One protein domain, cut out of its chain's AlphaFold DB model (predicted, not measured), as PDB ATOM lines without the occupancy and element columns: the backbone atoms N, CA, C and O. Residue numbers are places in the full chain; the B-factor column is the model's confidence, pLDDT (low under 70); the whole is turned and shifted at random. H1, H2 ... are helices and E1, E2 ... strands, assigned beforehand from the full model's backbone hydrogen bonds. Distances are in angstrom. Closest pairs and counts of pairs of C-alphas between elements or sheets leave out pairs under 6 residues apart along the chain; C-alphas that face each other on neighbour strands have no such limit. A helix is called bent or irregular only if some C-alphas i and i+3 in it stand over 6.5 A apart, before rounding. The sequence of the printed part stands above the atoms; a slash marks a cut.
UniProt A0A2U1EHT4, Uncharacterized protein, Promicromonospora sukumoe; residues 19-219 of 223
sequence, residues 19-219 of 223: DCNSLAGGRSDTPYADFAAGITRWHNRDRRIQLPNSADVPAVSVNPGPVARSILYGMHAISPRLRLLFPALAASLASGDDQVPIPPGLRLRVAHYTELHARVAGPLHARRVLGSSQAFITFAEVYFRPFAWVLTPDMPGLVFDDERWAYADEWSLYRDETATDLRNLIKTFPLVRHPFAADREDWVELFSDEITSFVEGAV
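This is residues 19 to 219 of the 223 residues of an uncharacterized protein of Promicromonospora sukumoe (UniProt A0A2U1EHT4). A five-stranded antiparallel sheet, E1 E6 E5 E2 E8, lies in the middle, with H2 across one face and the bent helix H1 packed on H2. A smaller antiparallel sheet, E4 E3 E7, stands off the side away from H2, where E4 runs on into E5 at 93 degrees; residues 44 to 52 stick out. The printed part has 201 residues with seven named helices and eight named strands, in the order H1 to H4, E1 to E6, H5 to H7, E7, E8, of mixed class. It is compact, with a radius of gyration of the C-alphas of 16.4 A and spans of 46 by 46 by 31 A.

The large sheet runs E1, residues 106 to 113, E6, 147 to 153, E5, 140 to 144, E2, 117 to 121, and E8, 214 to 218. Within hydrogen-bond range are N 109 and O 150, 2.9 A, N 142 and O 149, 2.8 A, N 143 and O 119, 2.7 A, and N 118 and O 217, 2.8 A. E5 and E6 form a hairpin. H2, residues 64 to 78, is on one face, making two layers, a helix over a sheet, at a height over the sheet of 9.6 A; its closest C-alphas to E5 are Met 75 and Ala 140, 5.5 A. It runs across the strands, at 65 degrees to E5 on the local plane. H1, residues 19 to 46, was assigned as one helix by its hydrogen bonds but is bent, C-alphas 27 and 30 being 6.7 A apart; its arms are H1a, to 27, and H1b, from 30. H1a touches H2 at a shallow tilt of 21 degrees, opposite ways, closest at C-alphas Ala 24 and Ser 70, 5.2 A. H1b, with residues 31 to 35 alone, touches H2 about perpendicular, 75 degrees, closest at C-alphas Tyr 32 and Val 67, 4.9 A. H4, residues 87 to 95, only just touches H2, with 3 pairs of C-alphas within 8 A, closest at Tyr 73 and Leu 93, 7.1 A. H3, residues 82 to 85, and H4 touch only at the corner, only just, with 3 pairs. The small sheet runs E4, residues 135 to 138, E3, 124 to 128, and E7, 203 to 206; N 126 and O 136, 2.7 A, and N 206 and O 125, 2.7 A, are within range, and E3 and E4 form a hairpin. H5, residues 159 to 162, only grazes both sheets; H7, 195 to 198, only grazes the small one; H6, 182 to 185, is on neither. Every O i to N i+4 pair is within range in H1b, H2 and H4, and 4 of 5 in H1a; H3, H5, H6 and H7 are too short for one.

H1a begins at C-alpha 19 (-9.500, 47.862, 58.376); H1b spans 24.3 A, H2 21.4 A, E1 21.8 A and E6 19.6 A. E8 ends at C-alpha 218 (-18.536, 53.176, 32.283).

The C-alphas farthest apart are those of Arg 48 and Leu 84, 47.4 A. The printed part has no cut; the links H1 to H2 and H5 to H6 are long. Residues 19 to 28, 46 to 55 and 219 are under pLDDT 70.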
ATOM      1  N   ASP A  19      -8.681  48.934  57.808       50.97
ATOM      2  CA  ASP A  19      -9.500  47.862  58.376       50.97
ATOM      3  C   ASP A  19     -10.947  47.927  57.883       50.97
ATOM      4  O   ASP A  19     -11.543  46.903  57.610       50.97
ATOM      5  N   CYS A  20     -11.497  49.118  57.651       52.50
ATOM      6  CA  CYS A  20     -12.849  49.326  57.131       52.50
ATOM      7  C   CYS A  20     -12.959  48.840  55.675       52.50
ATOM      8  O   CYS A  20     -13.912  48.164  55.300       52.50
ATOM      9  N   ASN A  21     -11.933  49.135  54.869       51.72
ATOM     10  CA  ASN A  21     -11.790  48.595  53.518       51.72
ATOM     11  C   ASN A  21     -11.455  47.092  53.523       51.72
ATOM     12  O   ASN A  21     -11.742  46.415  52.545       51.72
ATOM     13  N   SER A  22     -10.862  46.564  54.600       45.97
ATOM     14  CA  SER A  22     -10.477  45.149  54.745       45.97
ATOM     15  C   SER A  22     -11.564  44.281  55.406       45.97
ATOM     16  O   SER A  22     -11.576  43.075  55.201       45.97
ATOM     17  N   LEU A  23     -12.504  44.863  56.158       50.69
ATOM     18  CA  LEU A  23     -13.706  44.205  56.687       50.69
ATOM     19  C   LEU A  23     -14.713  43.950  55.558       50.69
ATOM     20  O   LEU A  23     -15.267  42.852  55.469       50.69
ATOM     21  N   ALA A  24     -14.857  44.917  54.642       53.31
ATOM     22  CA  ALA A  24     -15.427  44.669  53.319       53.31
ATOM     23  C   ALA A  24     -14.530  43.675  52.543       53.31
ATOM     24  O   ALA A  24     -14.928  42.534  52.314       53.31
ATOM     25  N   GLY A  25     -13.260  44.044  52.328       50.72
ATOM     26  CA  GLY A  25     -12.253  43.347  51.512       50.72
ATOM     27  C   GLY A  25     -11.930  41.884  51.823       50.72
ATOM     28  O   GLY A  25     -11.470  41.168  50.937       50.72
ATOM     29  N   GLY A  26     -12.099  41.432  53.066       58.56
ATOM     30  CA  GLY A  26     -11.605  40.134  53.534       58.56
ATOM     31  C   GLY A  26     -12.695  39.099  53.801       58.56
ATOM     32  O   GLY A  26     -12.560  37.953  53.381       58.56
ATOM     33  N   ARG A  27     -13.772  39.483  54.505       66.75
ATOM     34  CA  ARG A  27     -14.855  38.560  54.902       66.75
ATOM     35  C   ARG A  27     -16.078  38.627  53.992       66.75
ATOM     36  O   ARG A  27     -16.722  37.610  53.762       66.75
ATOM     37  N   SER A  28     -16.395  39.817  53.488       65.69
ATOM     38  CA  SER A  28     -17.687  40.088  52.849       65.69
ATOM     39  C   SER A  28     -17.591  40.187  51.321       65.69
ATOM     40  O   SER A  28     -18.557  39.886  50.622       65.69
ATOM     41  N   ASP A  29     -16.410  40.522  50.796       71.44
ATOM     42  CA  ASP A  29     -16.178  40.686  49.359       71.44
ATOM     43  C   ASP A  29     -16.167  39.367  48.584       71.44
ATOM     44  O   ASP A  29     -16.750  39.301  47.504       71.44
ATOM     45  N   THR A  30     -15.563  38.299  49.118       81.56
ATOM     46  CA  THR A  30     -15.548  36.996  48.425       81.56
ATOM     47  C   THR A  30     -16.967  36.454  48.216       81.56
ATOM     48  O   THR A  30     -17.315  36.165  47.071       81.56
ATOM     49  N   PRO A  31     -17.845  36.406  49.242       85.31
ATOM     50  CA  PRO A  31     -19.241  36.020  49.037       85.31
ATOM     51  C   PRO A  31     -20.001  36.903  48.042       85.31
ATOM     52  O   PRO A  31     -20.813  36.398  47.265       85.31
ATOM     53  N   TYR A  32     -19.735  38.215  48.037       85.81
ATOM     54  CA  TYR A  32     -20.321  39.132  47.059       85.81
ATOM     55  C   TYR A  32     -19.853  38.822  45.632       85.81
ATOM     56  O   TYR A  32     -20.672  38.728  44.715       85.81
ATOM     57  N   ALA A  33     -18.551  38.606  45.442       83.38
ATOM     58  CA  ALA A  33     -17.962  38.258  44.155       83.38
ATOM     59  C   ALA A  33     -18.477  36.907  43.634       83.38
ATOM     60  O   ALA A  33     -18.837  36.800  42.458       83.38
ATOM     61  N   ASP A  34     -18.585  35.899  44.501       88.06
ATOM     62  CA  ASP A  34     -19.134  34.585  44.156       88.06
ATOM     63  C   ASP A  34     -20.602  34.684  43.730       88.06
ATOM     64  O   ASP A  34     -21.006  34.098  42.715       88.06
ATOM     65  N   PHE A  35     -21.392  35.483  44.454       92.31
ATOM     66  CA  PHE A  35     -22.782  35.751  44.106       92.31
ATOM     67  C   PHE A  35     -22.899  36.463  42.749       92.31
ATOM     68  O   PHE A  35     -23.634  36.009  41.865       92.31
ATOM     69  N   ALA A  36     -22.112  37.521  42.533       90.69
ATOM     70  CA  ALA A  36     -22.054  38.250  41.268       90.69
ATOM     71  C   ALA A  36     -21.646  37.344  40.093       90.69
ATOM     72  O   ALA A  36     -22.253  37.397  39.016       90.69
ATOM     73  N   ALA A  37     -20.662  36.464  40.292       89.44
ATOM     74  CA  ALA A  37     -20.239  35.489  39.293       89.44
ATOM     75  C   ALA A  37     -21.345  34.464  38.989       89.44
ATOM     76  O   ALA A  37     -21.561  34.107  37.828       89.44
ATOM     77  N   GLY A  38     -22.075  34.005  40.011       90.50
ATOM     78  CA  GLY A  38     -23.240  33.131  39.868       90.50
ATOM     79  C   GLY A  38     -24.320  33.735  38.971       90.50
ATOM     80  O   GLY A  38     -24.708  33.121  37.975       90.50
ATOM     81  N   ILE A  39     -24.733  34.965  39.274       90.88
ATOM     82  CA  ILE A  39     -25.763  35.691  38.518       90.88
ATOM     83  C   ILE A  39     -25.298  36.023  37.103       90.88
ATOM     84  O   ILE A  39     -26.041  35.820  36.146       90.88
ATOM     85  N   THR A  40     -24.042  36.436  36.935       88.88
ATOM     86  CA  THR A  40     -23.470  36.706  35.609       88.88
ATOM     87  C   THR A  40     -23.455  35.448  34.735       88.88
ATOM     88  O   THR A  40     -23.832  35.502  33.564       88.88
ATOM     89  N   ARG A  41     -23.069  34.290  35.292       88.38
ATOM     90  CA  ARG A  41     -23.106  33.005  34.569       88.38
ATOM     91  C   ARG A  41     -24.523  32.611  34.179       88.38
ATOM     92  O   ARG A  41     -24.717  32.157  33.054       88.38
ATOM     93  N   TRP A  42     -25.481  32.769  35.089       86.81
ATOM     94  CA  TRP A  42     -26.893  32.526  34.805       86.81
ATOM     95  C   TRP A  42     -27.384  33.426  33.662       86.81
ATOM     96  O   TRP A  42     -27.811  32.917  32.630       86.81
ATOM     97  N   HIS A  43     -27.184  34.742  33.771       83.81
ATOM     98  CA  HIS A  43     -27.603  35.699  32.750       83.81
ATOM     99  C   HIS A  43     -26.982  35.405  31.375       83.81
ATOM    100  O   HIS A  43     -27.660  35.445  30.349       83.81
ATOM    101  N   ASN A  44     -25.690  35.066  31.332       82.75
ATOM    102  CA  ASN A  44     -24.999  34.751  30.081       82.75
ATOM    103  C   ASN A  44     -25.464  33.429  29.448       82.75
ATOM    104  O   ASN A  44     -25.411  33.297  28.224       82.75
ATOM    105  N   ARG A  45     -25.915  32.453  30.248       78.25
ATOM    106  CA  ARG A  45     -26.533  31.215  29.741       78.25
ATOM    107  C   ARG A  45     -27.918  31.497  29.163       78.25
ATOM    108  O   ARG A  45     -28.191  31.083  28.036       78.25
ATOM    109  N   ASP A  46     -28.726  32.269  29.880       66.44
ATOM    110  CA  ASP A  46     -30.121  32.548  29.522       66.44
ATOM    111  C   ASP A  46     -30.262  33.576  28.394       66.44
ATOM    112  O   ASP A  46     -31.269  33.591  27.696       66.44
ATOM    113  N   ARG A  47     -29.211  34.343  28.068       59.69
ATOM    114  CA  ARG A  47     -29.144  35.116  26.810       59.69
ATOM    115  C   ARG A  47     -29.386  34.274  25.549       59.69
ATOM    116  O   ARG A  47     -29.719  34.842  24.513       59.69
ATOM    117  N   ARG A  48     -29.226  32.946  25.613       52.28
ATOM    118  CA  ARG A  48     -29.555  32.032  24.505       52.28
ATOM    119  C   ARG A  48     -31.058  31.742  24.379       52.28
ATOM    120  O   ARG A  48     -31.469  31.246  23.337       52.28
ATOM    121  N   ILE A  49     -31.860  32.047  25.401       52.56
ATOM    122  CA  ILE A  49     -33.311  31.823  25.470       52.56
ATOM    123  C   ILE A  49     -33.947  33.071  26.108       52.56
ATOM    124  O   ILE A  49     -34.248  33.104  27.296       52.56
ATOM    125  N   GLN A  50     -34.110  34.147  25.334       50.22
ATOM    126  CA  GLN A  50     -34.761  35.359  25.839       50.22
ATOM    127  C   GLN A  50     -36.275  35.148  25.944       50.22
ATOM    128  O   GLN A  50     -36.977  35.173  24.934       50.22
ATOM    129  N   LEU A  51     -36.785  34.996  27.168       46.25
ATOM    130  CA  LEU A  51     -38.192  35.247  27.460       46.25
ATOM    131  C   LEU A  51     -38.326  36.666  28.032       46.25
ATOM    132  O   LEU A  51     -37.700  36.980  29.049       46.25
ATOM    133  N   PRO A  52     -39.103  37.553  27.389       41.81
ATOM    134  CA  PRO A  52     -39.375  38.868  27.939       41.81
ATOM    135  C   PRO A  52     -40.198  38.685  29.218       41.81
ATOM    136  O   PRO A  52     -41.246  38.044  29.194       41.81
ATOM    137  N   ASN A  53     -39.729  39.264  30.324       48.50
ATOM    138  CA  ASN A  53     -40.427  39.340  31.616       48.50
ATOM    139  C   ASN A  53     -40.396  38.102  32.522       48.50
ATOM    140  O   ASN A  53     -41.264  37.989  33.392       48.50
ATOM    141  N   SER A  54     -39.417  37.199  32.415       50.41
ATOM    142  CA  SER A  54     -39.278  36.201  33.477       50.41
ATOM    143  C   SER A  54     -38.762  36.885  34.749       50.41
ATOM    144  O   SER A  54     -37.571  37.158  34.893       50.41
ATOM    145  N   ALA A  55     -39.665  37.120  35.699       55.19
ATOM    146  CA  ALA A  55     -39.369  37.373  37.110       55.19
ATOM    147  C   ALA A  55     -38.722  36.146  37.795       55.19
ATOM    148  O   ALA A  55     -38.868  35.959  39.004       55.19
ATOM    149  N   ASP A  56     -38.048  35.298  37.019       74.75
ATOM    150  CA  ASP A  56     -37.481  34.042  37.459       74.75
ATOM    151  C   ASP A  56     -36.257  34.355  38.301       74.75
ATOM    152  O   ASP A  56     -35.246  34.887  37.837       74.75
ATOM    153  N   VAL A  57     -36.383  34.042  39.581       86.81
ATOM    154  CA  VAL A  57     -35.277  34.130  40.515       86.81
ATOM    155  C   VAL A  57     -34.317  32.980  40.192       86.81
ATOM    156  O   VAL A  57     -34.734  31.816  40.192       86.81
ATOM    157  N   PRO A  58     -33.039  33.260  39.894       88.69
ATOM    158  CA  PRO A  58     -32.115  32.217  39.485       88.69
ATOM    159  C   PRO A  58     -31.758  31.282  40.638       88.69
ATOM    160  O   PRO A  58     -31.604  31.705  41.781       88.69
ATOM    161  N   ALA A  59     -31.557  30.006  40.310       90.69
ATOM    162  CA  ALA A  59     -31.068  28.984  41.233       90.69
ATOM    163  C   ALA A  59     -29.563  29.168  41.510       90.69
ATOM    164  O   ALA A  59     -28.722  28.429  40.994       90.69
ATOM    165  N   VAL A  60     -29.216  30.212  42.263       92.31
ATOM    166  CA  VAL A  60     -27.836  30.575  42.611       92.31
ATOM    167  C   VAL A  60     -27.668  30.503  44.121       92.31
ATOM    168  O   VAL A  60     -28.458  31.075  44.865       92.31
ATOM    169  N   SER A  61     -26.623  29.808  44.568       95.12
ATOM    170  CA  SER A  61     -26.223  29.806  45.974       95.12
ATOM    171  C   SER A  61     -25.631  31.162  46.348       95.12
ATOM    172  O   SER A  61     -24.759  31.671  45.643       95.12
ATOM    173  N   VAL A  62     -26.075  31.720  47.467       95.12
ATOM    174  CA  VAL A  62     -25.607  32.993  48.017       95.12
ATOM    175  C   VAL A  62     -25.422  32.861  49.528       95.12
ATOM    176  O   VAL A  62     -26.191  32.159  50.181       95.12
ATOM    177  N   ASN A  63     -24.422  33.547  50.084       95.56
ATOM    178  CA  ASN A  63     -24.289  33.729  51.532       95.56
ATOM    179  C   ASN A  63     -24.851  35.121  51.876       95.56
ATOM    180  O   ASN A  63     -24.113  36.107  51.801       95.56
ATOM    181  N   PRO A  64     -26.158  35.245  52.179       96.38
ATOM    182  CA  PRO A  64     -26.838  36.537  52.268       96.38
ATOM    183  C   PRO A  64     -26.251  37.477  53.324       96.38
ATOM    184  O   PRO A  64     -26.146  38.672  53.057       96.38
ATOM    185  N   GLY A  65     -25.813  36.951  54.474       95.25
ATOM    186  CA  GLY A  65     -25.237  37.740  55.571       95.25
ATOM    187  C   GLY A  65     -24.038  38.574  55.133       95.25
ATOM    188  O   GLY A  65     -24.122  39.808  55.112       95.25
ATOM    189  N   PRO A  66     -22.937  37.922  54.720       91.50
ATOM    190  CA  PRO A  66     -21.761  38.617  54.210       91.50
ATOM    191  C   PRO A  66     -22.062  39.523  53.010       91.50
ATOM    192  O   PRO A  66     -21.553  40.640  52.952       91.50
ATOM    193  N   VAL A  67     -22.928  39.098  52.083       92.75
ATOM    194  CA  VAL A  67     -23.305  39.904  50.906       92.75
ATOM    195  C   VAL A  67     -23.977  41.215  51.315       92.75
ATOM    196  O   VAL A  67     -23.553  42.287  50.879       92.75
ATOM    197  N   ALA A  68     -24.991  41.151  52.180       95.06
ATOM    198  CA  ALA A  68     -25.695  42.335  52.653       95.06
ATOM    199  C   ALA A  68     -24.764  43.259  53.445       95.06
ATOM    200  O   ALA A  68     -24.779  44.471  53.234       95.06
ATOM    201  N   ARG A  69     -23.898  42.709  54.307       92.31
ATOM    202  CA  ARG A  69     -22.930  43.518  55.061       92.31
ATOM    203  C   ARG A  69     -21.894  44.193  54.162       92.31
ATOM    204  O   ARG A  69     -21.619  45.365  54.398       92.31
ATOM    205  N   SER A  70     -21.381  43.529  53.117       88.69
ATOM    206  CA  SER A  70     -20.486  44.163  52.123       88.69
ATOM    207  C   SER A  70     -21.124  45.432  51.542       88.69
ATOM    208  O   SER A  70     -20.530  46.513  51.573       88.69
ATOM    209  N   ILE A  71     -22.389  45.331  51.120       92.00
ATOM    210  CA  ILE A  71     -23.146  46.463  50.578       92.00
ATOM    211  C   ILE A  71     -23.403  47.544  51.632       92.00
ATOM    212  O   ILE A  71     -23.179  48.723  51.358       92.00
ATOM    213  N   LEU A  72     -23.809  47.172  52.848       93.25
ATOM    214  CA  LEU A  72     -24.057  48.128  53.931       93.25
ATOM    215  C   LEU A  72     -22.787  48.892  54.331       93.25
ATOM    216  O   LEU A  72     -22.858  50.103  54.545       93.25
ATOM    217  N   TYR A  73     -21.623  48.234  54.375       89.06
ATOM    218  CA  TYR A  73     -20.341  48.911  54.593       89.06
ATOM    219  C   TYR A  73     -20.080  49.968  53.518       89.06
ATOM    220  O   TYR A  73     -19.761  51.112  53.851       89.06
ATOM    221  N   GLY A  74     -20.272  49.614  52.242       86.00
ATOM    222  CA  GLY A  74     -20.145  50.551  51.125       86.00
ATOM    223  C   GLY A  74     -21.119  51.728  51.232       86.00
ATOM    224  O   GLY A  74     -20.718  52.885  51.116       86.00
ATOM    225  N   MET A  75     -22.384  51.460  51.551       92.06
ATOM    226  CA  MET A  75     -23.420  52.486  51.707       92.06
ATOM    227  C   MET A  75     -23.128  53.444  52.876       92.06
ATOM    228  O   MET A  75     -23.263  54.658  52.730       92.06
ATOM    229  N   HIS A  76     -22.631  52.942  54.011       90.06
ATOM    230  CA  HIS A  76     -22.179  53.773  55.140       90.06
ATOM    231  C   HIS A  76     -20.895  54.567  54.860       90.06
ATOM    232  O   HIS A  76     -20.563  55.497  55.609       90.06
ATOM    233  N   ALA A  77     -20.146  54.194  53.825       84.31
ATOM    234  CA  ALA A  77     -18.973  54.927  53.376       84.31
ATOM    235  C   ALA A  77     -19.353  56.123  52.500       84.31
ATOM    236  O   ALA A  77     -18.830  57.214  52.711       84.31
ATOM    237  N   ILE A  78     -20.286  55.922  51.566       86.00
ATOM    238  CA  ILE A  78     -20.752  56.953  50.621       86.00
ATOM    239  C   ILE A  78     -21.863  57.840  51.199       86.00
ATOM    240  O   ILE A  78     -22.166  58.898  50.661       86.00
ATOM    241  N   SER A  79     -22.464  57.435  52.320       90.00
ATOM    242  CA  SER A  79     -23.481  58.209  53.031       90.00
ATOM    243  C   SER A  79     -23.144  58.310  54.525       90.00
ATOM    244  O   SER A  79     -23.750  57.635  55.363       90.00
ATOM    245  N   PRO A  80     -22.170  59.159  54.923       85.44
ATOM    246  CA  PRO A  80     -21.744  59.280  56.323       85.44
ATOM    247  C   PRO A  80     -22.878  59.670  57.280       85.44
ATOM    248  O   PRO A  80     -22.865  59.289  58.453       85.44
ATOM    249  N   ARG A  81     -23.894  60.384  56.775       88.31
ATOM    250  CA  ARG A  81     -25.076  60.802  57.541       88.31
ATOM    251  C   ARG A  81     -25.890  59.620  58.074       88.31
ATOM    252  O   ARG A  81     -26.533  59.769  59.111       88.31
ATOM    253  N   LEU A  82     -25.793  58.435  57.460       91.56
ATOM    254  CA  LEU A  82     -26.390  57.206  57.997       91.56
ATOM    255  C   LEU A  82     -25.933  56.909  59.431       91.56
ATOM    256  O   LEU A  82     -26.707  56.367  60.209       91.56
ATOM    257  N   ARG A  83     -24.713  57.304  59.819       91.25
ATOM    258  CA  ARG A  83     -24.201  57.105  61.188       91.25
ATOM    259  C   ARG A  83     -24.909  57.980  62.219       91.25
ATOM    260  O   ARG A  83     -24.972  57.611  63.384       91.25
ATOM    261  N   LEU A  84     -25.431  59.129  61.790       91.38
ATOM    262  CA  LEU A  84     -26.194  60.041  62.642       91.38
ATOM    263  C   LEU A  84     -27.663  59.620  62.730       91.38
ATOM    264  O   LEU A  84     -28.264  59.721  63.792       91.38
ATOM    265  N   LEU A  85     -28.229  59.149  61.615       93.06
ATOM    266  CA  LEU A  85     -29.630  58.725  61.539       93.06
ATOM    267  C   LEU A  85     -29.858  57.341  62.162       93.06
ATOM    268  O   LEU A  85     -30.864  57.124  62.829       93.06
ATOM    269  N   PHE A  86     -28.908  56.423  61.976       95.06
ATOM    270  CA  PHE A  86     -28.989  55.029  62.414       95.06
ATOM    271  C   PHE A  86     -27.710  54.619  63.170       95.06
ATOM    272  O   PHE A  86     -26.947  53.765  62.707       95.06
ATOM    273  N   PRO A  87     -27.443  55.217  64.347       94.12
ATOM    274  CA  PRO A  87     -26.195  54.994  65.081       94.12
ATOM    275  C   PRO A  87     -26.012  53.540  65.532       94.12
ATOM    276  O   PRO A  87     -24.890  53.044  65.525       94.12
ATOM    277  N   ALA A  88     -27.098  52.837  65.870       93.19
ATOM    278  CA  ALA A  88     -27.044  51.424  66.254       93.19
ATOM    279  C   ALA A  88     -26.577  50.525  65.097       93.19
ATOM    280  O   ALA A  88     -25.712  49.678  65.294       93.19
ATOM    281  N   LEU A  89     -27.079  50.766  63.880       94.12
ATOM    282  CA  LEU A  89     -26.644  50.049  62.679       94.12
ATOM    283  C   LEU A  89     -25.152  50.288  62.410       94.12
ATOM    284  O   LEU A  89     -24.398  49.346  62.179       94.12
ATOM    285  N   ALA A  90     -24.714  51.548  62.497       92.06
ATOM    286  CA  ALA A  90     -23.309  51.899  62.328       92.06
ATOM    287  C   ALA A  90     -22.411  51.238  63.387       92.06
ATOM    288  O   ALA A  90     -21.318  50.783  63.052       92.06
ATOM    289  N   ALA A  91     -22.869  51.165  64.640       91.00
ATOM    290  CA  ALA A  91     -22.146  50.503  65.719       91.00
ATOM    291  C   ALA A  91     -22.012  48.994  65.470       91.00
ATOM    292  O   ALA A  91     -20.899  48.487  65.531       91.00
ATOM    293  N   SER A  92     -23.093  48.295  65.109       90.94
ATOM    294  CA  SER A  92     -23.036  46.854  64.808       90.94
ATOM    295  C   SER A  92     -22.122  46.528  63.627       90.94
ATOM    296  O   SER A  92     -21.321  45.596  63.692       90.94
ATOM    297  N   LEU A  93     -22.165  47.343  62.567       89.56
ATOM    298  CA  LEU A  93     -21.232  47.214  61.446       89.56
ATOM    299  C   LEU A  93     -19.779  47.435  61.893       89.56
ATOM    300  O   LEU A  93     -18.896  46.679  61.494       89.56
ATOM    301  N   ALA A  94     -19.514  48.445  62.727       87.38
ATOM    302  CA  ALA A  94     -18.168  48.751  63.211       87.38
ATOM    303  C   ALA A  94     -17.609  47.678  64.161       87.38
ATOM    304  O   ALA A  94     -16.411  47.405  64.123       87.38
ATOM    305  N   SER A  95     -18.466  47.060  64.976       87.50
ATOM    306  CA  SER A  95     -18.111  45.943  65.863       87.50
ATOM    307  C   SER A  95     -17.796  44.653  65.101       87.50
ATOM    308  O   SER A  95     -17.142  43.767  65.647       87.50
ATOM    309  N   GLY A  96     -18.231  44.555  63.839       83.00
ATOM    310  CA  GLY A  96     -18.084  43.347  63.035       83.00
ATOM    311  C   GLY A  96     -19.037  42.237  63.470       83.00
ATOM    312  O   GLY A  96     -18.662  41.069  63.404       83.00
ATOM    313  N   ASP A  97     -20.239  42.602  63.929       87.19
ATOM    314  CA  ASP A  97     -21.260  41.641  64.341       87.19
ATOM    315  C   ASP A  97     -21.639  40.725  63.159       87.19
ATOM    316  O   ASP A  97     -21.923  41.191  62.051       87.19
ATOM    317  N   ASP A  98     -21.711  39.413  63.403       86.25
ATOM    318  CA  ASP A  98     -22.079  38.425  62.374       86.25
ATOM    319  C   ASP A  98     -23.555  38.535  61.947       86.25
ATOM    320  O   ASP A  98     -23.962  37.978  60.929       86.25
ATOM    321  N   GLN A  99     -24.383  39.238  62.723       92.31
ATOM    322  CA  GLN A  99     -25.798  39.464  62.440       92.31
ATOM    323  C   GLN A  99     -26.127  40.932  62.701       92.31
ATOM    324  O   GLN A  99     -26.050  41.404  63.833       92.31
ATOM    325  N   VAL A 100     -26.504  41.655  61.648       93.06
ATOM    326  CA  VAL A 100     -26.710  43.107  61.694       93.06
ATOM    327  C   VAL A 100     -28.157  43.414  61.307       93.06
ATOM    328  O   VAL A 100     -28.480  43.365  60.121       93.06
ATOM    329  N   PRO A 101     -29.059  43.707  62.257       94.94
ATOM    330  CA  PRO A 101     -30.446  44.009  61.926       94.94
ATOM    331  C   PRO A 101     -30.570  45.349  61.197       94.94
ATOM    332  O   PRO A 101     -30.010  46.360  61.627       94.94
ATOM    333  N   ILE A 102     -31.362  45.372  60.123       95.75
ATOM    334  CA  ILE A 102     -31.804  46.623  59.504       95.75
ATOM    335  C   ILE A 102     -32.800  47.306  60.459       95.75
ATOM    336  O   ILE A 102     -33.779  46.677  60.870       95.75
ATOM    337  N   PRO A 103     -32.557  48.566  60.869       95.06
ATOM    338  CA  PRO A 103     -33.427  49.261  61.808       95.06
ATOM    339  C   PRO A 103     -34.786  49.608  61.177       95.06
ATOM    340  O   PRO A 103     -34.877  49.783  59.958       95.06
ATOM    341  N   PRO A 104     -35.841  49.797  61.993       93.44
ATOM    342  CA  PRO A 104     -37.115  50.322  61.511       93.44
ATOM    343  C   PRO A 104     -36.938  51.651  60.766       93.44
ATOM    344  O   PRO A 104     -36.110  52.479  61.148       93.44
ATOM    345  N   GLY A 105     -37.740  51.872  59.722       93.00
ATOM    346  CA  GLY A 105     -37.638  53.077  58.891       93.00
ATOM    347  C   GLY A 105     -36.628  52.971  57.745       93.00
ATOM    348  O   GLY A 105     -36.512  53.916  56.966       93.00
ATOM    349  N   LEU A 106     -35.925  51.841  57.619       96.31
ATOM    350  CA  LEU A 106     -34.934  51.582  56.583       96.31
ATOM    351  C   LEU A 106     -35.290  50.308  55.812       96.31
ATOM    352  O   LEU A 106     -35.740  49.330  56.402       96.31
ATOM    353  N   ARG A 107     -35.069  50.323  54.498       97.56
ATOM    354  CA  ARG A 107     -35.243  49.163  53.619       97.56
ATOM    355  C   ARG A 107     -34.024  48.969  52.735       97.56
ATOM    356  O   ARG A 107     -33.646  49.899  52.011       97.56
ATOM    357  N   LEU A 108     -33.443  47.774  52.770       98.00
ATOM    358  CA  LEU A 108     -32.416  47.324  51.837       98.00
ATOM    359  C   LEU A 108     -33.087  46.560  50.697       98.00
ATOM    360  O   LEU A 108     -33.799  45.580  50.922       98.00
ATOM    361  N   ARG A 109     -32.855  47.004  49.464       97.75
ATOM    362  CA  ARG A 109     -33.468  46.417  48.273       97.75
ATOM    363  C   ARG A 109     -32.416  46.076  47.227       97.75
ATOM    364  O   ARG A 109     -31.415  46.781  47.094       97.75
ATOM    365  N   VAL A 110     -32.675  45.011  46.472       97.19
ATOM    366  CA  VAL A 110     -31.804  44.522  45.401       97.19
ATOM    367  C   VAL A 110     -32.594  44.187  44.140       97.19
ATOM    368  O   VAL A 110     -33.717  43.683  44.198       97.19
ATOM    369  N   ALA A 111     -31.982  44.443  42.992       95.44
ATOM    370  CA  ALA A 111     -32.500  44.086  41.683       95.44
ATOM    371  C   ALA A 111     -31.373  43.644  40.739       95.44
ATOM    372  O   ALA A 111     -30.182  43.842  41.006       95.44
ATOM    373  N   HIS A 112     -31.756  43.027  39.623       93.31
ATOM    374  CA  HIS A 112     -30.833  42.630  38.571       93.31
ATOM    375  C   HIS A 112     -30.547  43.825  37.659       93.31
ATOM    376  O   HIS A 112     -31.465  44.482  37.174       93.31
ATOM    377  N   TYR A 113     -29.275  44.095  37.390       90.81
ATOM    378  CA  TYR A 113     -28.845  45.254  36.616       90.81
ATOM    379  C   TYR A 113     -27.772  44.869  35.605       90.81
ATOM    380  O   TYR A 113     -26.729  44.311  35.951       90.81
ATOM    381  N   THR A 114     -28.015  45.181  34.333       88.12
ATOM    382  CA  THR A 114     -27.153  44.743  33.224       88.12
ATOM    383  C   THR A 114     -26.548  45.885  32.416       88.12
ATOM    384  O   THR A 114     -25.852  45.618  31.437       88.12
ATOM    385  N   GLU A 115     -26.807  47.144  32.772       85.25
ATOM    386  CA  GLU A 115     -26.315  48.283  31.991       85.25
ATOM    387  C   GLU A 115     -24.824  48.536  32.231       85.25
ATOM    388  O   GLU A 115     -24.296  48.302  33.312       85.25
ATOM    389  N   LEU A 116     -24.120  49.019  31.204       82.38
ATOM    390  CA  LEU A 116     -22.682  49.312  31.288       82.38
ATOM    391  C   LEU A 116     -22.366  50.551  32.126       82.38
ATOM    392  O   LEU A 116     -21.209  50.781  32.462       82.38
ATOM    393  N   HIS A 117     -23.374  51.350  32.451       83.12
ATOM    394  CA  HIS A 117     -23.224  52.482  33.342       83.12
ATOM    395  C   HIS A 117     -23.124  51.985  34.786       83.12
ATOM    396  O   HIS A 117     -23.979  51.231  35.236       83.12
ATOM    397  N   ALA A 118     -22.097  52.396  35.516       86.00
ATOM    398  CA  ALA A 118     -22.025  52.222  36.956       86.00
ATOM    399  C   ALA A 118     -22.284  53.547  37.648       86.00
ATOM    400  O   ALA A 118     -21.816  54.596  37.202       86.00
ATOM    401  N   ARG A 119     -22.978  53.468  38.777       88.12
ATOM    402  CA  ARG A 119     -23.242  54.610  39.633       88.12
ATOM    403  C   ARG A 119     -23.248  54.193  41.088       88.12
ATOM    404  O   ARG A 119     -23.898  53.227  41.467       88.12
ATOM    405  N   VAL A 120     -22.534  54.946  41.900       90.00
ATOM    406  CA  VAL A 120     -22.524  54.821  43.350       90.00
ATOM    407  C   VAL A 120     -22.793  56.207  43.902       90.00
ATOM    408  O   VAL A 120     -22.022  57.129  43.631       90.00
ATOM    409  N   ALA A 121     -23.884  56.363  44.645       90.44
ATOM    410  CA  ALA A 121     -24.259  57.662  45.181       90.44
ATOM    411  C   ALA A 121     -24.743  57.594  46.630       90.44
ATOM    412  O   ALA A 121     -25.263  56.577  47.095       90.44
ATOM    413  N   GLY A 122     -24.526  58.699  47.345       90.88
ATOM    414  CA  GLY A 122     -25.087  58.949  48.671       90.88
ATOM    415  C   GLY A 122     -26.594  59.255  48.622       90.88
ATOM    416  O   GLY A 122     -27.288  58.783  47.722       90.88
ATOM    417  N   PRO A 123     -27.126  60.032  49.582       92.69
ATOM    418  CA  PRO A 123     -28.552  60.327  49.641       92.69
ATOM    419  C   PRO A 123     -29.049  61.070  48.404       92.69
ATOM    420  O   PRO A 123     -28.504  62.112  48.046       92.69
ATOM    421  N   LEU A 124     -30.125  60.574  47.803       91.19
ATOM    422  CA  LEU A 124     -30.709  61.154  46.606       91.19
ATOM    423  C   LEU A 124     -32.225  61.224  46.710       91.19
ATOM    424  O   LEU A 124     -32.883  60.274  47.135       91.19
ATOM    425  N   HIS A 125     -32.780  62.340  46.253       92.50
ATOM    426  CA  HIS A 125     -34.203  62.472  45.998       92.50
ATOM    427  C   HIS A 125     -34.409  62.798  44.529       92.50
ATOM    428  O   HIS A 125     -33.760  63.677  43.981       92.50
ATOM    429  N   ALA A 126     -35.350  62.130  43.886       91.94
ATOM    430  CA  ALA A 126     -35.763  62.473  42.548       91.94
ATOM    431  C   ALA A 126     -37.253  62.270  42.373       91.94
ATOM    432  O   ALA A 126     -37.890  61.450  43.045       91.94
ATOM    433  N   ARG A 127     -37.813  63.034  41.443       91.94
ATOM    434  CA  ARG A 127     -39.216  62.920  41.083       91.94
ATOM    435  C   ARG A 127     -39.362  62.898  39.579       91.94
ATOM    436  O   ARG A 127     -38.828  63.770  38.896       91.94
ATOM    437  N   ARG A 128     -40.130  61.932  39.084       91.06
ATOM    438  CA  ARG A 128     -40.556  61.918  37.692       91.06
ATOM    439  C   ARG A 128     -41.645  62.970  37.501       91.06
ATOM    440  O   ARG A 128     -42.651  62.954  38.216       91.06
ATOM    441  N   VAL A 129     -41.420  63.906  36.588       87.19
ATOM    442  CA  VAL A 129     -42.312  65.047  36.320       87.19
ATOM    443  C   VAL A 129     -43.097  64.897  35.016       87.19
ATOM    444  O   VAL A 129     -44.087  65.601  34.830       87.19
ATOM    445  N   LEU A 130     -42.709  63.956  34.150       83.69
ATOM    446  CA  LEU A 130     -43.395  63.641  32.894       83.69
ATOM    447  C   LEU A 130     -44.014  62.234  32.924       83.69
ATOM    448  O   LEU A 130     -43.458  61.301  33.499       83.69
ATOM    449  N   GLY A 131     -45.189  62.079  32.301       78.50
ATOM    450  CA  GLY A 131     -45.895  60.800  32.125       78.50
ATOM    451  C   GLY A 131     -46.593  60.265  33.382       78.50
ATOM    452  O   GLY A 131     -47.806  60.061  33.375       78.50
ATOM    453  N   SER A 132     -45.853  60.071  34.472       78.69
ATOM    454  CA  SER A 132     -46.360  59.530  35.740       78.69
ATOM    455  C   SER A 132     -45.606  60.112  36.933       78.69
ATOM    456  O   SER A 132     -44.385  60.227  36.888       78.69
ATOM    457  N   SER A 133     -46.308  60.428  38.026       83.62
ATOM    458  CA  SER A 133     -45.667  60.904  39.260       83.62
ATOM    459  C   SER A 133     -45.060  59.730  40.026       83.62
ATOM    460  O   SER A 133     -45.773  59.042  40.749       83.62
ATOM    461  N   GLN A 134     -43.745  59.554  39.916       90.62
ATOM    462  CA  GLN A 134     -42.976  58.557  40.666       90.62
ATOM    463  C   GLN A 134     -41.929  59.246  41.544       90.62
ATOM    464  O   GLN A 134     -41.361  60.270  41.154       90.62
ATOM    465  N   ALA A 135     -41.683  58.694  42.731       93.25
ATOM    466  CA  ALA A 135     -40.660  59.175  43.654       93.25
ATOM    467  C   ALA A 135     -39.499  58.178  43.726       93.25
ATOM    468  O   ALA A 135     -39.704  56.981  43.907       93.25
ATOM    469  N   PHE A 136     -38.276  58.680  43.622       94.25
ATOM    470  CA  PHE A 136     -37.049  57.920  43.819       94.25
ATOM    471  C   PHE A 136     -36.329  58.533  45.012       94.25
ATOM    472  O   PHE A 136     -35.884  59.673  44.948       94.25
ATOM    473  N   ILE A 137     -36.286  57.826  46.138       95.56
ATOM    474  CA  ILE A 137     -35.685  58.345  47.370       95.56
ATOM    475  C   ILE A 137     -34.763  57.283  47.945       95.56
ATOM    476  O   ILE A 137     -35.223  56.199  48.303       95.56
ATOM    477  N   THR A 138     -33.480  57.604  48.064       96.12
ATOM    478  CA  THR A 138     -32.451  56.710  48.596       96.12
ATOM    479  C   THR A 138     -31.607  57.433  49.643       96.12
ATOM    480  O   THR A 138     -31.355  58.633  49.566       96.12
ATOM    481  N   PHE A 139     -31.155  56.697  50.654       95.88
ATOM    482  CA  PHE A 139     -30.049  57.112  51.515       95.88
ATOM    483  C   PHE A 139     -28.687  56.784  50.901       95.88
ATOM    484  O   PHE A 139     -27.691  57.414  51.263       95.88
ATOM    485  N   ALA A 140     -28.651  55.765  50.043       95.44
ATOM    486  CA  ALA A 140     -27.495  55.344  49.272       95.44
ATOM    487  C   ALA A 140     -27.942  54.422  48.129       95.44
ATOM    488  O   ALA A 140     -28.908  53.664  48.274       95.44
ATOM    489  N   GLU A 141     -27.203  54.435  47.027       95.12
ATOM    490  CA  GLU A 141     -27.414  53.545  45.888       95.12
ATOM    491  C   GLU A 141     -26.097  53.028  45.310       95.12
ATOM    492  O   GLU A 141     -25.074  53.716  45.306       95.12
ATOM    493  N   VAL A 142     -26.136  51.795  44.814       93.31
ATOM    494  CA  VAL A 142     -25.020  51.110  44.161       93.31
ATOM    495  C   VAL A 142     -25.570  50.378  42.941       93.31
ATOM    496  O   VAL A 142     -26.090  49.270  43.038       93.31
ATOM    497  N   TYR A 143     -25.450  51.004  41.779       91.88
ATOM    498  CA  TYR A 143     -25.706  50.414  40.472       91.88
ATOM    499  C   TYR A 143     -24.381  49.939  39.898       91.88
ATOM    500  O   TYR A 143     -23.573  50.724  39.399       91.88
ATOM    501  N   PHE A 144     -24.141  48.638  39.983       86.31
ATOM    502  CA  PHE A 144     -22.945  48.023  39.435       86.31
ATOM    503  C   PHE A 144     -23.252  46.592  39.025       86.31
ATOM    504  O   PHE A 144     -23.629  45.765  39.854       86.31
ATOM    505  N   ARG A 145     -23.076  46.281  37.737       86.25
ATOM    506  CA  ARG A 145     -23.413  44.957  37.204       86.25
ATOM    507  C   ARG A 145     -22.788  43.833  38.049       86.25
ATOM    508  O   ARG A 145     -21.604  43.915  38.370       86.25
ATOM    509  N   PRO A 146     -23.540  42.762  38.351       90.62
ATOM    510  CA  PRO A 146     -24.877  42.454  37.842       90.62
ATOM    511  C   PRO A 146     -26.029  42.989  38.716       90.62
ATOM    512  O   PRO A 146     -27.164  42.555  38.545       90.62
ATOM    513  N   PHE A 147     -25.777  43.886  39.667       93.62
ATOM    514  CA  PHE A 147     -26.764  44.268  40.675       93.62
ATOM    515  C   PHE A 147     -27.055  45.763  40.699       93.62
ATOM    516  O   PHE A 147     -26.205  46.604  40.406       93.62
ATOM    517  N   ALA A 148     -28.274  46.088  41.099       95.06
ATOM    518  CA  ALA A 148     -28.588  47.386  41.652       95.06
ATOM    519  C   ALA A 148     -29.003  47.188  43.107       95.06
ATOM    520  O   ALA A 148     -29.848  46.343  43.403       95.06
ATOM    521  N   TRP A 149     -28.396  47.957  44.002       97.44
ATOM    522  CA  TRP A 149     -28.713  47.982  45.422       97.44
ATOM    523  C   TRP A 149     -29.137  49.381  45.818       97.44
ATOM    524  O   TRP A 149     -28.477  50.357  45.458       97.44
ATOM    525  N   VAL A 150     -30.198  49.479  46.609       97.62
ATOM    526  CA  VAL A 150     -30.625  50.750  47.194       97.62
ATOM    527  C   VAL A 150     -30.939  50.576  48.668       97.62
ATOM    528  O   VAL A 150     -31.525  49.580  49.094       97.62
ATOM    529  N   LEU A 151     -30.550  51.582  49.441       97.88
ATOM    530  CA  LEU A 151     -30.964  51.757  50.819       97.88
ATOM    531  C   LEU A 151     -31.946  52.912  50.860       97.88
ATOM    532  O   LEU A 151     -31.641  54.010  50.401       97.88
ATOM    533  N   THR A 152     -33.136  52.667  51.377       97.62
ATOM    534  CA  THR A 152     -34.289  53.553  51.181       97.62
ATOM    535  C   THR A 152     -35.032  53.764  52.492       97.62
ATOM    536  O   THR A 152     -34.930  52.917  53.382       97.62
ATOM    537  N   PRO A 153     -35.771  54.872  52.649       96.50
ATOM    538  CA  PRO A 153     -36.726  54.983  53.739       96.50
ATOM    539  C   PRO A 153     -37.830  53.929  53.596       96.50
ATOM    540  O   PRO A 153     -38.255  53.601  52.485       96.50
ATOM    541  N   ASP A 154     -38.314  53.426  54.729       95.12
ATOM    542  CA  ASP A 154     -39.496  52.565  54.786       95.12
ATOM    543  C   ASP A 154     -40.761  53.408  54.601       95.12
ATOM    544  O   ASP A 154     -41.416  53.824  55.559       95.12
ATOM    545  N   MET A 155     -41.053  53.741  53.347       92.38
ATOM    546  CA  MET A 155     -42.242  54.484  52.962       92.38
ATOM    547  C   MET A 155     -42.807  53.946  51.645       92.38
ATOM    548  O   MET A 155     -42.033  53.544  50.772       92.38
ATOM    549  N   PRO A 156     -44.140  53.944  51.486       89.31
ATOM    550  CA  PRO A 156     -44.777  53.488  50.260       89.31
ATOM    551  C   PRO A 156     -44.664  54.525  49.137       89.31
ATOM    552  O   PRO A 156     -44.495  55.723  49.384       89.31
ATOM    553  N   GLY A 157     -44.869  54.064  47.903       88.94
ATOM    554  CA  GLY A 157     -45.007  54.933  46.730       88.94
ATOM    555  C   GLY A 157     -43.670  55.373  46.143       88.94
ATOM    556  O   GLY A 157     -43.602  56.384  45.438       88.94
ATOM    557  N   LEU A 158     -42.605  54.630  46.451       93.69
ATOM    558  CA  LEU A 158     -41.330  54.773  45.767       93.69
ATOM    559  C   LEU A 158     -41.345  53.915  44.501       93.69
ATOM    560  O   LEU A 158     -41.940  52.840  44.478       93.69
ATOM    561  N   VAL A 159     -40.629  54.343  43.464       92.75
ATOM    562  CA  VAL A 159     -40.535  53.615  42.184       92.75
ATOM    563  C   VAL A 159     -40.051  52.168  42.350       92.75
ATOM    564  O   VAL A 159     -40.434  51.293  41.584       92.75
ATOM    565  N   PHE A 160     -39.288  51.884  43.409       93.69
ATOM    566  CA  PHE A 160     -38.834  50.536  43.756       93.69
ATOM    567  C   PHE A 160     -39.984  49.562  44.050       93.69
ATOM    568  O   PHE A 160     -39.846  48.362  43.802       93.69
ATOM    569  N   ASP A 161     -41.105  50.068  44.572       92.06
ATOM    570  CA  ASP A 161     -42.308  49.277  44.836       92.06
ATOM    571  C   ASP A 161     -43.004  48.912  43.515       92.06
ATOM    572  O   ASP A 161     -43.356  47.748  43.299       92.06
ATOM    573  N   ASP A 162     -43.127  49.882  42.600       89.69
ATOM    574  CA  ASP A 162     -43.709  49.694  41.263       89.69
ATOM    575  C   ASP A 162     -42.891  48.689  40.436       89.69
ATOM    576  O   ASP A 162     -43.439  47.797  39.781       89.69
ATOM    577  N   GLU A 163     -41.564  48.801  40.511       90.56
ATOM    578  CA  GLU A 163     -40.605  47.923  39.836       90.56
ATOM    579  C   GLU A 163     -40.402  46.577  40.552       90.56
ATOM    580  O   GLU A 163     -39.704  45.702  40.038       90.56
ATOM    581  N   ARG A 164     -41.036  46.377  41.717       92.38
ATOM    582  CA  ARG A 164     -41.005  45.132  42.507       92.38
ATOM    583  C   ARG A 164     -39.592  44.671  42.870       92.38
ATOM    584  O   ARG A 164     -39.280  43.475  42.773       92.38
ATOM    585  N   TRP A 165     -38.747  45.613  43.286       94.94
ATOM    586  CA  TRP A 165     -37.410  45.307  43.796       94.94
ATOM    587  C   TRP A 165     -37.495  44.320  44.959       94.94
ATOM    588  O   TRP A 165     -38.417  44.370  45.777       94.94
ATOM    589  N   ALA A 166     -36.523  43.419  45.042       95.31
ATOM    590  CA  ALA A 166     -36.508  42.419  46.091       95.31
ATOM    591  C   ALA A 166     -36.072  43.037  47.420       95.31
ATOM    592  O   ALA A 166     -35.084  43.771  47.470       95.31
ATOM    593  N   TYR A 167     -36.768  42.698  48.502       96.06
ATOM    594  CA  TYR A 167     -36.338  43.051  49.851       96.06
ATOM    595  C   TYR A 167     -35.181  42.150  50.288       96.06
ATOM    596  O   TYR A 167     -35.258  40.926  50.184       96.06
ATOM    597  N   ALA A 168     -34.122  42.771  50.795       97.00
ATOM    598  CA  ALA A 168     -32.950  42.113  51.361       97.00
ATOM    599  C   ALA A 168     -32.742  42.487  52.842       97.00
ATOM    600  O   ALA A 168     -31.660  42.285  53.384       97.00
ATOM    601  N   ASP A 169     -33.779  43.012  53.505       96.62
ATOM    602  CA  ASP A 169     -33.727  43.482  54.898       96.62
ATOM    603  C   ASP A 169     -33.216  42.411  55.871       96.62
ATOM    604  O   ASP A 169     -32.446  42.691  56.785       96.62
ATOM    605  N   GLU A 170     -33.636  41.164  55.665       96.38
ATOM    606  CA  GLU A 170     -33.295  40.046  56.545       96.38
ATOM    607  C   GLU A 170     -31.964  39.386  56.179       96.38
ATOM    608  O   GLU A 170     -31.464  38.557  56.935       96.38
ATOM    609  N   TRP A 171     -31.363  39.730  55.034       97.00
ATOM    610  CA  TRP A 171     -30.162  39.045  54.553       97.00
ATOM    611  C   TRP A 171     -29.002  39.203  55.532       97.00
ATOM    612  O   TRP A 171     -28.300  38.235  55.806       97.00
ATOM    613  N   SER A 172     -28.852  40.384  56.129       93.94
ATOM    614  CA  SER A 172     -27.805  40.691  57.105       93.94
ATOM    615  C   SER A 172     -27.969  39.979  58.454       93.94
ATOM    616  O   SER A 172     -27.063  40.054  59.285       93.94
ATOM    617  N   LEU A 173     -29.086  39.274  58.679       96.06
ATOM    618  CA  LEU A 173     -29.315  38.431  59.859       96.06
ATOM    619  C   LEU A 173     -28.791  37.004  59.683       96.06
ATOM    620  O   LEU A 173     -28.759  36.245  60.650       96.06
ATOM    621  N   TYR A 174     -28.389  36.607  58.478       95.56
ATOM    622  CA  TYR A 174     -27.809  35.290  58.250       95.56
ATOM    623  C   TYR A 174     -26.347  35.259  58.703       95.56
ATOM    624  O   TYR A 174     -25.598  36.219  58.509       95.56
ATOM    625  N   ARG A 175     -25.933  34.127  59.279       92.56
ATOM    626  CA  ARG A 175     -24.533  33.875  59.652       92.56
ATOM    627  C   ARG A 175     -23.677  33.634  58.412       92.56
ATOM    628  O   ARG A 175     -24.183  33.201  57.375       92.56
ATOM    629  N   ASP A 176     -22.376  33.849  58.543       88.19
ATOM    630  CA  ASP A 176     -21.409  33.843  57.438       88.19
ATOM    631  C   ASP A 176     -21.352  32.515  56.686       88.19
ATOM    632  O   ASP A 176     -21.218  32.500  55.460       88.19
ATOM    633  N   GLU A 177     -21.512  31.403  57.405       86.81
ATOM    634  CA  GLU A 177     -21.465  30.062  56.817       86.81
ATOM    635  C   GLU A 177     -22.787  29.651  56.147       86.81
ATOM    636  O   GLU A 177     -22.869  28.585  55.534       86.81
ATOM    637  N   THR A 178     -23.842  30.465  56.268       91.69
ATOM    638  CA  THR A 178     -25.180  30.086  55.804       91.69
ATOM    639  C   THR A 178     -25.337  30.369  54.315       91.69
ATOM    640  O   THR A 178     -25.750  31.455  53.916       91.69
ATOM    641  N   ALA A 179     -25.045  29.366  53.490       94.50
ATOM    642  CA  ALA A 179     -25.355  29.382  52.064       94.50
ATOM    643  C   ALA A 179     -26.828  29.017  51.819       94.50
ATOM    644  O   ALA A 179     -27.333  28.033  52.359       94.50
ATOM    645  N   THR A 180     -27.524  29.800  50.996       95.06
ATOM    646  CA  THR A 180     -28.941  29.599  50.654       95.06
ATOM    647  C   THR A 180     -29.157  29.800  49.155       95.06
ATOM    648  O   THR A 180     -28.492  30.619  48.527       95.06
ATOM    649  N   ASP A 181     -30.086  29.052  48.558       94.88
ATOM    650  CA  ASP A 181     -30.534  29.308  47.185       94.88
ATOM    651  C   ASP A 181     -31.302  30.637  47.131       94.88
ATOM    652  O   ASP A 181     -32.229  30.846  47.916       94.88
ATOM    653  N   LEU A 182     -30.950  31.527  46.203       94.69
ATOM    654  CA  LEU A 182     -31.574  32.845  46.060       94.69
ATOM    655  C   LEU A 182     -33.107  32.770  45.944       94.69
ATOM    656  O   LEU A 182     -33.799  33.646  46.462       94.69
ATOM    657  N   ARG A 183     -33.652  31.702  45.350       93.69
ATOM    658  CA  ARG A 183     -35.105  31.468  45.228       93.69
ATOM    659  C   ARG A 183     -35.819  31.325  46.568       93.69
ATOM    660  O   ARG A 183     -37.026  31.533  46.640       93.69
ATOM    661  N   ASN A 184     -35.085  30.975  47.620       94.50
ATOM    662  CA  ASN A 184     -35.617  30.890  48.976       94.50
ATOM    663  C   ASN A 184     -35.551  32.237  49.710       94.50
ATOM    664  O   ASN A 184     -36.200  32.391  50.739       94.50
ATOM    665  N   LEU A 185     -34.771  33.197  49.201       95.12
ATOM    666  CA  LEU A 185     -34.582  34.510  49.818       95.12
ATOM    667  C   LEU A 185     -35.497  35.576  49.217       95.12
ATOM    668  O   LEU A 185     -35.939  36.474  49.928       95.12
ATOM    669  N   ILE A 186     -35.764  35.506  47.911       93.62
ATOM    670  CA  ILE A 186     -36.536  36.521  47.190       93.62
ATOM    671  C   ILE A 186     -37.542  35.874  46.241       93.62
ATOM    672  O   ILE A 186     -37.331  34.773  45.740       93.62
ATOM    673  N   LYS A 187     -38.653  36.576  45.989       88.19
ATOM    674  CA  LYS A 187     -39.739  36.105  45.108       88.19
ATOM    675  C   LYS A 187     -39.654  36.654  43.690       88.19
ATOM    676  O   LYS A 187     -40.161  36.036  42.763       88.19
ATOM    677  N   THR A 188     -39.063  37.831  43.542       88.31
ATOM    678  CA  THR A 188     -38.882  38.529  42.273       88.31
ATOM    679  C   THR A 188     -37.439  38.980  42.186       88.31
ATOM    680  O   THR A 188     -36.836  39.323  43.198       88.31
ATOM    681  N   PHE A 189     -36.882  38.987  40.979       89.62
ATOM    682  CA  PHE A 189     -35.566  39.559  40.735       89.62
ATOM    683  C   PHE A 189     -35.610  40.394  39.452       89.62
ATOM    684  O   PHE A 189     -35.180  39.933  38.393       89.62
ATOM    685  N   PRO A 190     -36.246  41.581  39.511       91.38
ATOM    686  CA  PRO A 190     -36.550  42.354  38.315       91.38
ATOM    687  C   PRO A 190     -35.268  42.836  37.640       91.38
ATOM    688  O   PRO A 190     -34.312  43.231  38.309       91.38
ATOM    689  N   LEU A 191     -35.273  42.827  36.306       90.56
ATOM    690  CA  LEU A 191     -34.284  43.546  35.518       90.56
ATOM    691  C   LEU A 191     -34.649  45.032  35.528       90.56
ATOM    692  O   LEU A 191     -35.692  45.406  34.996       90.56
ATOM    693  N   VAL A 192     -33.787  45.856  36.114       91.00
ATOM    694  CA  VAL A 192     -34.025  47.293  36.287       91.00
ATOM    695  C   VAL A 192     -33.051  48.119  35.460       91.00
ATOM    696  O   VAL A 192     -31.985  47.650  35.049       91.00
ATOM    697  N   ARG A 193     -33.428  49.373  35.221       89.25
ATOM    698  CA  ARG A 193     -32.590  50.389  34.583       89.25
ATOM    699  C   ARG A 193     -32.500  51.569  35.528       89.25
ATOM    700  O   ARG A 193     -33.444  51.841  36.263       89.25
ATOM    701  N   HIS A 194     -31.376  52.266  35.520       88.06
ATOM    702  CA  HIS A 194     -31.278  53.455  36.349       88.06
ATOM    703  C   HIS A 194     -32.152  54.569  35.741       88.06
ATOM    704  O   HIS A 194     -32.006  54.839  34.542       88.06
ATOM    705  N   PRO A 195     -33.027  55.248  36.511       83.69
ATOM    706  CA  PRO A 195     -33.941  56.255  35.960       83.69
ATOM    707  C   PRO A 195     -33.234  57.342  35.145       83.69
ATOM    708  O   PRO A 195     -33.684  57.719  34.065       83.69
ATOM    709  N   PHE A 196     -32.056  57.768  35.602       78.75
ATOM    710  CA  PHE A 196     -31.262  58.804  34.941       78.75
ATOM    711  C   PHE A 196     -30.401  58.308  33.772       78.75
ATOM    712  O   PHE A 196     -29.758  59.119  33.109       78.75
ATOM    713  N   ALA A 197     -30.359  56.996  33.530       76.88
ATOM    714  CA  ALA A 197     -29.721  56.416  32.350       76.88
ATOM    715  C   ALA A 197     -30.727  56.185  31.210       76.88
ATOM    716  O   ALA A 197     -30.370  56.337  30.045       76.88
ATOM    717  N   ALA A 198     -31.973  55.824  31.538       73.50
ATOM    718  CA  ALA A 198     -33.010  55.524  30.552       73.50
ATOM    719  C   ALA A 198     -33.835  56.758  30.152       73.50
ATOM    720  O   ALA A 198     -33.961  57.033  28.961       73.50
ATOM    721  N   ASP A 199     -34.331  57.516  31.136       80.19
ATOM    722  CA  ASP A 199     -35.376  58.531  30.942       80.19
ATOM    723  C   ASP A 199     -34.979  59.874  31.582       80.19
ATOM    724  O   ASP A 199     -35.806  60.542  32.192       80.19
ATOM    725  N   ARG A 200     -33.704  60.276  31.501       81.56
ATOM    726  CA  ARG A 200     -33.150  61.423  32.257       81.56
ATOM    727  C   ARG A 200     -34.017  62.690  32.219       81.56
ATOM    728  O   ARG A 200     -34.187  63.322  33.254       81.56
ATOM    729  N   GLU A 201     -34.571  63.032  31.058       85.12
ATOM    730  CA  GLU A 201     -35.386  64.240  30.853       85.12
ATOM    731  C   GLU A 201     -36.732  64.212  31.600       85.12
ATOM    732  O   GLU A 201     -37.332  65.259  31.846       85.12
ATOM    733  N   ASP A 202     -37.198  63.032  32.009       88.69
ATOM    734  CA  ASP A 202     -38.436  62.875  32.770       88.69
ATOM    735  C   ASP A 202     -38.236  63.110  34.270       88.69
ATOM    736  O   ASP A 202     -39.224  63.228  35.001       88.69
ATOM    737  N   TRP A 203     -36.989  63.151  34.751       88.88
ATOM    738  CA  TRP A 203     -36.658  63.157  36.173       88.88
ATOM    739  C   TRP A 203     -35.985  64.456  36.603       88.88
ATOM    740  O   TRP A 203     -35.005  64.910  36.022       88.88
ATOM    741  N   VAL A 204     -36.475  65.016  37.708       87.94
ATOM    742  CA  VAL A 204     -35.803  66.105  38.419       87.94
ATOM    743  C   VAL A 204     -35.065  65.515  39.610       87.94
ATOM    744  O   VAL A 204     -35.689  64.939  40.504       87.94
ATOM    745  N   GLU A 205     -33.743  65.661  39.608       89.00
ATOM    746  CA  GLU A 205     -32.845  65.208  40.665       89.00
ATOM    747  C   GLU A 205     -32.613  66.322  41.693       89.00
ATOM    748  O   GLU A 205     -32.363  67.476  41.346       89.00
ATOM    749  N   LEU A 206     -32.702  65.971  42.970       87.19
ATOM    750  CA  LEU A 206     -32.514  66.845  44.118       87.19
ATOM    751  C   LEU A 206     -31.486  66.196  45.047       87.19
ATOM    752  O   LEU A 206     -31.739  65.161  45.670       87.19
ATOM    753  N   PHE A 207     -30.324  66.829  45.159       86.62
ATOM    754  CA  PHE A 207     -29.250  66.418  46.054       86.62
ATOM    755  C   PHE A 207     -28.578  67.641  46.674       86.62
ATOM    756  O   PHE A 207     -28.730  68.765  46.198       86.62
ATOM    757  N   SER A 208     -27.838  67.413  47.754       82.69
ATOM    758  CA  SER A 208     -26.952  68.417  48.347       82.69
ATOM    759  C   SER A 208     -25.518  68.063  47.982       82.69
ATOM    760  O   SER A 208     -25.073  66.955  48.283       82.69
ATOM    761  N   ASP A 209     -24.804  68.984  47.347       78.50
ATOM    762  CA  ASP A 209     -23.379  68.866  47.011       78.50
ATOM    763  C   ASP A 209     -22.477  68.770  48.255       78.50
ATOM    764  O   ASP A 209     -21.410  68.164  48.204       78.50
ATOM    765  N   GLU A 210     -22.935  69.286  49.396       77.75
ATOM    766  CA  GLU A 210     -22.250  69.160  50.688       77.75
ATOM    767  C   GLU A 210     -22.300  67.739  51.277       77.75
ATOM    768  O   GLU A 210     -21.443  67.363  52.078       77.75
ATOM    769  N   ILE A 211     -23.325  66.951  50.931       76.44
ATOM    770  CA  ILE A 211     -23.638  65.676  51.606       76.44
ATOM    771  C   ILE A 211     -23.546  64.482  50.651       76.44
ATOM    772  O   ILE A 211     -23.265  63.362  51.084       76.44
ATOM    773  N   THR A 212     -23.796  64.699  49.364       80.56
ATOM    774  CA  THR A 212     -23.993  63.624  48.390       80.56
ATOM    775  C   THR A 212     -22.718  63.409  47.598       80.56
ATOM    776  O   THR A 212     -22.350  64.217  46.750       80.56
ATOM    777  N   SER A 213     -22.042  62.292  47.850       79.62
ATOM    778  CA  SER A 213     -20.965  61.843  46.973       79.62
ATOM    779  C   SER A 213     -21.541  61.099  45.776       79.62
ATOM    780  O   SER A 213     -22.375  60.214  45.973       79.62
ATOM    781  N   PHE A 214     -21.037  61.393  44.577       80.38
ATOM    782  CA  PHE A 214     -21.324  60.646  43.355       80.38
ATOM    783  C   PHE A 214     -20.044  60.058  42.777       80.38
ATOM    784  O   PHE A 214     -19.017  60.732  42.680       80.38
ATOM    785  N   VAL A 215     -20.130  58.807  42.349       81.31
ATOM    786  CA  VAL A 215     -19.149  58.171  41.479       81.31
ATOM    787  C   VAL A 215     -19.915  57.526  40.338       81.31
ATOM    788  O   VAL A 215     -20.683  56.592  40.551       81.31
ATOM    789  N   GLU A 216     -19.691  58.021  39.130       82.19
ATOM    790  CA  GLU A 216     -20.297  57.504  37.908       82.19
ATOM    791  C   GLU A 216     -19.213  57.158  36.896       82.19
ATOM    792  O   GLU A 216     -18.145  57.776  36.857       82.19
ATOM    793  N   GLY A 217     -19.479  56.160  36.063       77.88
ATOM    794  CA  GLY A 217     -18.554  55.792  35.006       77.88
ATOM    795  C   GLY A 217     -19.046  54.638  34.155       77.88
ATOM    796  O   GLY A 217     -20.032  53.973  34.462       77.88
ATOM    797  N   ALA A 218     -18.332  54.382  33.065       71.94
ATOM    798  CA  ALA A 218     -18.536  53.176  32.283       71.94
ATOM    799  C   ALA A 218     -17.799  52.004  32.943       71.94
ATOM    800  O   ALA A 218     -16.605  52.092  33.234       71.94
ATOM    801  N   VAL A 219     -18.495  50.889  33.132       64.38
ATOM    802  CA  VAL A 219     -17.866  49.605  33.433       64.38
ATOM    803  C   VAL A 219     -17.315  49.048  32.120       64.38
ATOM    804  O   VAL A 219     -18.090  48.888  31.170       64.38
TER     805      VAL A 219